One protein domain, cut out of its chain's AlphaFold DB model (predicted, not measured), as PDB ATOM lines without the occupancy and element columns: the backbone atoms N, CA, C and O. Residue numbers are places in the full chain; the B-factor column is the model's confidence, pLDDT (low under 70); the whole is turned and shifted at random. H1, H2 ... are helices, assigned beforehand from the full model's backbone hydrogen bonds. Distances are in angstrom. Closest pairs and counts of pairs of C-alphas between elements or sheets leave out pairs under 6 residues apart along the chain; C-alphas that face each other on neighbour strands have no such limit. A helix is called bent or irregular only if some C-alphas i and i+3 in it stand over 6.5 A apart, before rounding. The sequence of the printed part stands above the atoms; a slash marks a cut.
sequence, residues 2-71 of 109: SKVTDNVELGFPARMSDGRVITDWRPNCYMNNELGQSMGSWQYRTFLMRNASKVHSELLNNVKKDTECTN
ATOM      1  N   SER A   2     207.629 250.734 245.332       44.16
ATOM      2  CA  SER A   2     207.103 252.104 245.245       44.16
ATOM      3  C   SER A   2     207.985 252.924 244.296       44.16
ATOM      4  O   SER A   2     209.199 252.956 244.484       44.16
ATOM      5  N   LYS A   3     207.401 253.538 243.256       50.78
ATOM      6  CA  LYS A   3     208.078 254.560 242.443       50.78
ATOM      7  C   LYS A   3     208.333 255.750 243.365       50.78
ATOM      8  O   LYS A   3     207.388 256.446 243.718       50.78
ATOM      9  N   VAL A   4     209.578 255.957 243.779       52.91
ATOM     10  CA  VAL A   4     209.938 257.137 244.567       52.91
ATOM     11  C   VAL A   4     209.804 258.362 243.661       52.91
ATOM     12  O   VAL A   4     210.426 258.438 242.602       52.91
ATOM     13  N   THR A   5     208.926 259.286 244.037       58.19
ATOM     14  CA  THR A   5     208.686 260.540 243.324       58.19
ATOM     15  C   THR A   5     209.715 261.575 243.774       58.19
ATOM     16  O   THR A   5     209.365 262.555 244.421       58.19
ATOM     17  N   ASP A   6     210.986 261.388 243.412       55.38
ATOM     18  CA  ASP A   6     212.064 262.368 243.672       55.38
ATOM     19  C   ASP A   6     211.868 263.689 242.889       55.38
ATOM     20  O   ASP A   6     212.691 264.593 242.948       55.38
ATOM     21  N   ASN A   7     210.765 263.807 242.141       58.06
ATOM     22  CA  ASN A   7     210.408 264.954 241.309       58.06
ATOM     23  C   ASN A   7     209.577 266.023 242.047       58.06
ATOM     24  O   ASN A   7     208.980 266.883 241.401       58.06
ATOM     25  N   VAL A   8     209.457 265.914 243.374       64.38
ATOM     26  CA  VAL A   8     208.628 266.799 244.215       64.38
ATOM     27  C   VAL A   8     209.474 267.859 244.934       64.38
ATOM     28  O   VAL A   8     208.976 268.947 245.211       64.38
ATOM     29  N   GLU A   9     210.763 267.592 245.170       67.62
ATOM     30  CA  GLU A   9     211.655 268.501 245.896       67.62
ATOM     31  C   GLU A   9     212.350 269.494 244.949       67.62
ATOM     32  O   GLU A   9     213.160 269.126 244.093       67.62
ATOM     33  N   LEU A  10     212.042 270.782 245.115       63.69
ATOM     34  CA  LEU A  10     212.660 271.873 244.361       63.69
ATOM     35  C   LEU A  10     214.157 271.962 244.702       63.69
ATOM     36  O   LEU A  10     214.525 272.298 245.823       63.69
ATOM     37  N   GLY A  11     215.022 271.673 243.727       66.00
ATOM     38  CA  GLY A  11     216.484 271.724 243.878       66.00
ATOM     39  C   GLY A  11     217.195 270.397 243.614       66.00
ATOM     40  O   GLY A  11     218.418 270.390 243.471       66.00
ATOM     41  N   PHE A  12     216.452 269.296 243.471       66.38
ATOM     42  CA  PHE A  12     217.001 268.021 243.018       66.38
ATOM     43  C   PHE A  12     216.659 267.776 241.545       66.38
ATOM     44  O   PHE A  12     215.518 267.975 241.124       66.38
ATOM     45  N   PRO A  13     217.635 267.366 240.723       71.12
ATOM     46  CA  PRO A  13     217.370 267.053 239.331       71.12
ATOM     47  C   PRO A  13     216.527 265.776 239.225       71.12
ATOM     48  O   PRO A  13     216.809 264.771 239.882       71.12
ATOM     49  N   ALA A  14     215.503 265.826 238.373       71.94
ATOM     50  CA  ALA A  14     214.592 264.719 238.120       71.94
ATOM     51  C   ALA A  14     215.365 263.437 237.776       71.94
ATOM     52  O   ALA A  14     216.131 263.403 236.810       71.94
ATOM     53  N   ARG A  15     215.160 262.370 238.554       68.94
ATOM     54  CA  ARG A  15     215.783 261.068 238.295       68.94
ATOM     55  C   ARG A  15     214.860 260.206 237.444       68.94
ATOM     56  O   ARG A  15     213.656 260.127 237.686       68.94
ATOM     57  N   MET A  16     215.431 259.537 236.449       70.56
ATOM     58  CA  MET A  16     214.723 258.517 235.676       70.56
ATOM     59  C   MET A  16     214.463 257.261 236.527       70.56
ATOM     60  O   MET A  16     215.005 257.109 237.621       70.56
ATOM     61  N   SER A  17     213.646 256.323 236.031       67.50
ATOM     62  CA  SER A  17     213.333 255.069 236.747       67.50
ATOM     63  C   SER A  17     214.556 254.190 237.036       67.50
ATOM     64  O   SER A  17     214.483 253.290 237.863       67.50
ATOM     65  N   ASP A  18     215.659 254.434 236.333       64.44
ATOM     66  CA  ASP A  18     216.963 253.797 236.523       64.44
ATOM     67  C   ASP A  18     217.887 254.575 237.487       64.44
ATOM     68  O   ASP A  18     219.028 254.177 237.705       64.44
ATOM     69  N   GLY A  19     217.418 255.689 238.064       68.06
ATOM     70  CA  GLY A  19     218.147 256.510 239.029       68.06
ATOM     71  C   GLY A  19     219.159 257.487 238.421       68.06
ATOM     72  O   GLY A  19     219.863 258.164 239.181       68.06
ATOM     73  N   ARG A  20     219.249 257.591 237.087       71.38
ATOM     74  CA  ARG A  20     220.141 258.551 236.417       71.38
ATOM     75  C   ARG A  20     219.544 259.954 236.399       71.38
ATOM     76  O   ARG A  20     218.335 260.131 236.289       71.38
ATOM     77  N   VAL A  21     220.435 260.937 236.502       71.19
ATOM     78  CA  VAL A  21     220.125 262.374 236.596       71.19
ATOM     79  C   VAL A  21     220.010 263.039 235.217       71.19
ATOM     80  O   VAL A  21     219.399 264.092 235.069       71.19
ATOM     81  N   ILE A  22     220.598 262.417 234.192       68.81
ATOM     82  CA  ILE A  22     220.588 262.900 232.810       68.81
ATOM     83  C   ILE A  22     219.935 261.877 231.886       68.81
ATOM     84  O   ILE A  22     220.149 260.669 232.007       68.81
ATOM     85  N   THR A  23     219.177 262.378 230.916       67.38
ATOM     86  CA  THR A  23     218.633 261.590 229.809       67.38
ATOM     87  C   THR A  23     219.696 261.450 228.722       67.38
ATOM     88  O   THR A  23     219.644 262.129 227.694       67.38
ATOM     89  N   ASP A  24     220.704 260.608 228.952       70.69
ATOM     90  CA  ASP A  24     221.688 260.315 227.913       70.69
ATOM     91  C   ASP A  24     221.181 259.203 226.988       70.69
ATOM     92  O   ASP A  24     221.186 258.021 227.330       70.69
ATOM     93  N   TRP A  25     220.719 259.599 225.805       77.81
ATOM     94  CA  TRP A  25     220.254 258.696 224.752       77.81
ATOM     95  C   TRP A  25     221.387 258.209 223.839       77.81
ATOM     96  O   TRP A  25     221.153 257.342 222.992       77.81
ATOM     97  N   ARG A  26     222.616 258.720 224.004       84.38
ATOM     98  CA  ARG A  26     223.766 258.350 223.166       84.38
ATOM     99  C   ARG A  26     224.056 256.847 223.186       84.38
ATOM    100  O   ARG A  26     224.234 256.308 222.098       84.38
ATOM    101  N   PRO A  27     224.026 256.129 224.330       83.44
ATOM    102  CA  PRO A  27     224.271 254.686 224.341       83.44
ATOM    103  C   PRO A  27     223.282 253.906 223.468       83.44
ATOM    104  O   PRO A  27     223.687 253.047 222.691       83.44
ATOM    105  N   ASN A  28     221.994 254.262 223.524       84.31
ATOM    106  CA  ASN A  28     220.978 253.650 222.668       84.31
ATOM    107  C   ASN A  28     221.195 254.004 221.190       84.31
ATOM    108  O   ASN A  28     220.981 253.161 220.327       84.31
ATOM    109  N   CYS A  29     221.630 255.230 220.886       86.56
ATOM    110  CA  CYS A  29     221.958 255.641 219.519       86.56
ATOM    111  C   CYS A  29     223.128 254.828 218.949       86.56
ATOM    112  O   CYS A  29     223.000 254.261 217.867       86.56
ATOM    113  N   TYR A  30     224.231 254.706 219.694       90.94
ATOM    114  CA  TYR A  30     225.386 253.907 219.279       90.94
ATOM    115  C   TYR A  30     225.005 252.441 219.069       90.94
ATOM    116  O   TYR A  30     225.252 251.900 217.996       90.94
ATOM    117  N   MET A  31     224.311 251.834 220.034       89.31
ATOM    118  CA  MET A  31     223.863 250.443 219.935       89.31
ATOM    119  C   MET A  31     222.941 250.215 218.727       89.31
ATOM    120  O   MET A  31     223.094 249.236 217.999       89.31
ATOM    121  N   ASN A  32     221.996 251.126 218.480       90.25
ATOM    122  CA  ASN A  32     221.090 251.009 217.339       90.25
ATOM    123  C   ASN A  32     221.810 251.208 216.002       90.25
ATOM    124  O   ASN A  32     221.464 250.533 215.036       90.25
ATOM    125  N   ASN A  33     222.815 252.084 215.938       90.12
ATOM    126  CA  ASN A  33     223.627 252.269 214.737       90.12
ATOM    127  C   ASN A  33     224.488 251.035 214.439       90.12
ATOM    128  O   ASN A  33     224.581 250.629 213.283       90.12
ATOM    129  N   GLU A  34     225.068 250.400 215.460       90.94
ATOM    130  CA  GLU A  34     225.853 249.174 215.276       90.94
ATOM    131  C   GLU A  34     224.991 247.979 214.854       90.94
ATOM    132  O   GLU A  34     225.362 247.235 213.946       90.94
ATOM    133  N   LEU A  35     223.816 247.810 215.470       90.75
ATOM    134  CA  LEU A  35     222.892 246.721 215.139       90.75
ATOM    135  C   LEU A  35     222.149 246.954 213.818       90.75
ATOM    136  O   LEU A  35     221.826 246.000 213.112       90.75
ATOM    137  N   GLY A  36     221.813 248.209 213.519       87.94
ATOM    138  CA  GLY A  36     221.036 248.597 212.348       87.94
ATOM    139  C   GLY A  36     221.872 248.740 211.085       87.94
ATOM    140  O   GLY A  36     221.361 248.465 210.003       87.94
ATOM    141  N   GLN A  37     223.150 249.113 211.198       86.69
ATOM    142  CA  GLN A  37     224.051 249.327 210.063       86.69
ATOM    143  C   GLN A  37     223.381 250.181 208.966       86.69
ATOM    144  O   GLN A  37     222.945 251.301 209.222       86.69
ATOM    145  N   SER A  38     223.267 249.656 207.744       88.62
ATOM    146  CA  SER A  38     222.630 250.294 206.588       88.62
ATOM    147  C   SER A  38     221.149 249.920 206.399       88.62
ATOM    148  O   SER A  38     220.574 250.199 205.347       88.62
ATOM    149  N   MET A  39     220.508 249.284 207.388       92.69
ATOM    150  CA  MET A  39     219.092 248.917 207.314       92.69
ATOM    151  C   MET A  39     218.187 250.148 207.416       92.69
ATOM    152  O   MET A  39     218.361 251.012 208.274       92.69
ATOM    153  N   GLY A  40     217.131 250.179 206.600       92.12
ATOM    154  CA  GLY A  40     216.055 251.152 206.781       92.12
ATOM    155  C   GLY A  40     215.255 250.882 208.061       92.12
ATOM    156  O   GLY A  40     215.180 249.745 208.536       92.12
ATOM    157  N   SER A  41     214.569 251.898 208.593       90.56
ATOM    158  CA  SER A  41     213.861 251.820 209.886       90.56
ATOM    159  C   SER A  41     212.881 250.643 209.995       90.56
ATOM    160  O   SER A  41     212.763 250.013 211.047       90.56
ATOM    161  N   TRP A  42     212.187 250.306 208.903       94.31
ATOM    162  CA  TRP A  42     211.268 249.163 208.869       94.31
ATOM    163  C   TRP A  42     211.996 247.813 208.895       94.31
ATOM    164  O   TRP A  42     211.583 246.893 209.607       94.31
ATOM    165  N   GLN A  43     213.092 247.698 208.143       94.38
ATOM    166  CA  GLN A  43     213.905 246.483 208.093       94.38
ATOM    167  C   GLN A  43     214.546 246.229 209.453       94.38
ATOM    168  O   GLN A  43     214.442 245.119 209.970       94.38
ATOM    169  N   TYR A  44     215.098 247.274 210.073       95.12
ATOM    170  CA  TYR A  44     215.686 247.193 211.401       95.12
ATOM    171  C   TYR A  44     214.664 246.760 212.459       95.12
ATOM    172  O   TYR A  44     214.896 245.808 213.204       95.12
ATOM    173  N   ARG A  45     213.469 247.368 212.470       93.75
ATOM    174  CA  ARG A  45     212.388 246.956 213.379       93.75
ATOM    175  C   ARG A  45     212.001 245.491 213.177       93.75
ATOM    176  O   ARG A  45     211.810 244.761 214.147       93.75
ATOM    177  N   THR A  46     211.882 245.058 211.925       95.44
ATOM    178  CA  THR A  46     211.514 243.676 211.588       95.44
ATOM    179  C   THR A  46     212.611 242.692 211.995       95.44
ATOM    180  O   THR A  46     212.309 241.621 212.521       95.44
ATOM    181  N   PHE A  47     213.875 243.067 211.802       94.94
ATOM    182  CA  PHE A  47     215.039 242.311 212.248       94.94
ATOM    183  C   PHE A  47     215.032 242.127 213.768       94.94
ATOM    184  O   PHE A  47     215.127 240.991 214.232       94.94
ATOM    185  N   LEU A  48     214.841 243.207 214.533       94.06
ATOM    186  CA  LEU A  48     214.770 243.140 215.992       94.06
ATOM    187  C   LEU A  48     213.615 242.253 216.457       94.06
ATOM    188  O   LEU A  48     213.815 241.414 217.324       94.06
ATOM    189  N   MET A  49     212.426 242.371 215.860       95.06
ATOM    190  CA  MET A  49     211.282 241.541 216.259       95.06
ATOM    191  C   MET A  49     211.516 240.048 216.008       95.06
ATOM    192  O   MET A  49     211.093 239.219 216.807       95.06
ATOM    193  N   ARG A  50     212.183 239.694 214.905       96.06
ATOM    194  CA  ARG A  50     212.429 238.292 214.536       96.06
ATOM    195  C   ARG A  50     213.614 237.676 215.276       96.06
ATOM    196  O   ARG A  50     213.600 236.479 215.530       96.06
ATOM    197  N   ASN A  51     214.619 238.481 215.620       94.94
ATOM    198  CA  ASN A  51     215.886 238.012 216.188       94.94
ATOM    199  C   ASN A  51     216.126 238.477 217.633       94.94
ATOM    200  O   ASN A  51     217.233 238.294 218.135       94.94
ATOM    201  N   ALA A  52     215.126 239.049 218.312       91.50
ATOM    202  CA  ALA A  52     215.263 239.637 219.650       91.50
ATOM    203  C   ALA A  52     215.992 238.722 220.645       91.50
ATOM    204  O   ALA A  52     216.935 239.149 221.307       91.50
ATOM    205  N   SER A  53     215.587 237.451 220.722       94.75
ATOM    206  CA  SER A  53     216.176 236.472 221.642       94.75
ATOM    207  C   SER A  53     217.647 236.190 221.338       94.75
ATOM    208  O   SER A  53     218.456 236.100 222.259       94.75
ATOM    209  N   LYS A  54     218.000 236.090 220.053       94.88
ATOM    210  CA  LYS A  54     219.370 235.843 219.597       94.88
ATOM    211  C   LYS A  54     220.272 237.050 219.845       94.88
ATOM    212  O   LYS A  54     221.362 236.889 220.375       94.88
ATOM    213  N   VAL A  55     219.802 238.251 219.507       93.00
ATOM    214  CA  VAL A  55     220.548 239.497 219.750       93.00
ATOM    215  C   VAL A  55     220.795 239.676 221.247       93.00
ATOM    216  O   VAL A  55     221.898 240.021 221.658       93.00
ATOM    217  N   HIS A  56     219.789 239.392 222.077       92.19
ATOM    218  CA  HIS A  56     219.920 239.499 223.524       92.19
ATOM    219  C   HIS A  56     220.943 238.515 224.107       92.19
ATOM    220  O   HIS A  56     221.785 238.916 224.910       92.19
ATOM    221  N   SER A  57     220.896 237.240 223.705       95.44
ATOM    222  CA  SER A  57     221.835 236.235 224.214       95.44
ATOM    223  C   SER A  57     223.271 236.506 223.765       95.44
ATOM    224  O   SER A  57     224.199 236.331 224.551       95.44
ATOM    225  N   GLU A  58     223.464 236.988 222.538       93.88
ATOM    226  CA  GLU A  58     224.770 237.401 222.027       93.88
ATOM    227  C   GLU A  58     225.347 238.578 222.823       93.88
ATOM    228  O   GLU A  58     226.494 238.507 223.270       93.88
ATOM    229  N   LEU A  59     224.536 239.608 223.093       91.25
ATOM    230  CA  LEU A  59     224.956 240.748 223.911       91.25
ATOM    231  C   LEU A  59     225.363 240.313 225.322       91.25
ATOM    232  O   LEU A  59     226.408 240.725 225.820       91.25
ATOM    233  N   LEU A  60     224.555 239.454 225.953       92.50
ATOM    234  CA  LEU A  60     224.860 238.928 227.282       92.50
ATOM    235  C   LEU A  60     226.155 238.123 227.288       92.50
ATOM    236  O   LEU A  60     226.950 238.282 228.206       92.50
ATOM    237  N   ASN A  61     226.396 237.296 226.271       93.94
ATOM    238  CA  ASN A  61     227.630 236.523 226.176       93.94
ATOM    239  C   ASN A  61     228.864 237.421 226.027       93.94
ATOM    240  O   ASN A  61     229.898 237.112 226.612       93.94
ATOM    241  N   ASN A  62     228.766 238.526 225.284       90.88
ATOM    242  CA  ASN A  62     229.867 239.480 225.142       90.88
ATOM    243  C   ASN A  62     230.152 240.204 226.462       90.88
ATOM    244  O   ASN A  62     231.279 240.166 226.943       90.88
ATOM    245  N   VAL A  63     229.113 240.739 227.117       89.44
ATOM    246  CA  VAL A  63     229.251 241.353 228.450       89.44
ATOM    247  C   VAL A  63     229.844 240.362 229.440       89.44
ATOM    248  O   VAL A  63     230.715 240.711 230.231       89.44
ATOM    249  N   LYS A  64     229.395 239.108 229.391       90.38
ATOM    250  CA  LYS A  64     229.897 238.054 230.260       90.38
ATOM    251  C   LYS A  64     231.385 237.800 230.009       90.38
ATOM    252  O   LYS A  64     232.130 237.790 230.970       90.38
ATOM    253  N   LYS A  65     231.844 237.701 228.760       88.25
ATOM    254  CA  LYS A  65     233.282 237.558 228.446       88.25
ATOM    255  C   LYS A  65     234.128 238.721 228.969       88.25
ATOM    256  O   LYS A  65     235.220 238.483 229.468       88.25
ATOM    257  N   ASP A  66     233.618 239.947 228.868       85.12
ATOM    258  CA  ASP A  66     234.355 241.150 229.275       85.12
ATOM    259  C   ASP A  66     234.377 241.346 230.798       85.12
ATOM    260  O   ASP A  66     235.312 241.927 231.345       85.12
ATOM    261  N   THR A  67     233.336 240.877 231.489       83.75
ATOM    262  CA  THR A  67     233.165 241.057 232.942       83.75
ATOM    263  C   THR A  67     233.492 239.809 233.756       83.75
ATOM    264  O   THR A  67     233.638 239.901 234.976       83.75
ATOM    265  N   GLU A  68     233.614 238.642 233.120       80.44
ATOM    266  CA  GLU A  68     234.005 237.406 233.786       80.44
ATOM    267  C   GLU A  68     235.400 237.573 234.391       80.44
ATOM    268  O   GLU A  68     236.394 237.790 233.697       80.44
ATOM    269  N   CYS A  69     235.482 237.427 235.716       71.56
ATOM    270  CA  CYS A  69     236.747 237.343 236.432       71.56
ATOM    271  C   CYS A  69     237.447 236.024 236.071       71.56
ATOM    272  O   CYS A  69     237.342 235.036 236.794       71.56
ATOM    273  N   THR A  70     238.135 235.999 234.932       70.44
ATOM    274  CA  THR A  70     238.863 234.818 234.450       70.44
ATOM    275  C   THR A  70     240.227 234.690 235.116       70.44
ATOM    276  O   THR A  70     240.590 233.598 235.536       70.44
ATOM    277  N   ASN A  71     240.950 235.801 235.288       65.31
ATOM    278  CA  ASN A  71     242.235 235.842 235.981       65.31
ATOM    279  C   ASN A  71     242.331 237.096 236.855       65.31
ATOM    280  O   ASN A  71     242.382 238.216 236.347       65.31
TER     281      ASN A  71
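What this domain is: This is residues 2 to 71 of the 109 residues of an uncharacterized protein of viral metagenome (UniProt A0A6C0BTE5). The long helix H2, sharply bent into two arms, makes one limb of an open, extended shape; H1 and the looping tail of residues 2 to 25 before it make the other. The 70 printed residues hold H1, then H2, and no named strand: all helix. The radius of gyration of the C-alphas is 17.4 A, and the flat outline spans 44 by 42 by 23 A.

Where its parts are: H2, residues 41 to 67, was assigned as one helix by its hydrogen bonds but is bent: C-alphas 50 and 53 are 8.2 A apart. H2a, residues 41 to 50, begins at C-alpha (213.861, 251.820, 209.886); H2b, residues 53 to 67, is 20.9 A long and ends at C-alpha (233.165, 241.057, 232.942). H1 is residues 26 to 36, 14.8 A.

How they stand to each other: H2a and H2b are about perpendicular, at 84 degrees. H1 and H2a are close but not clearly touching, the closest C-alphas, of Gly 36 and Tyr 44, 5.6 A apart. H1 and H2b are apart. In H1, H2a and H2b every O i to N i+4 pair is within hydrogen-bond range.

The domain as a whole: The farthest C-alphas, of Leu 10 and Asn 71, are 47.4 A apart. The printed part has no cut, and H1 to H2 is a tight link. Residues 2 to 12 are among those under pLDDT 70.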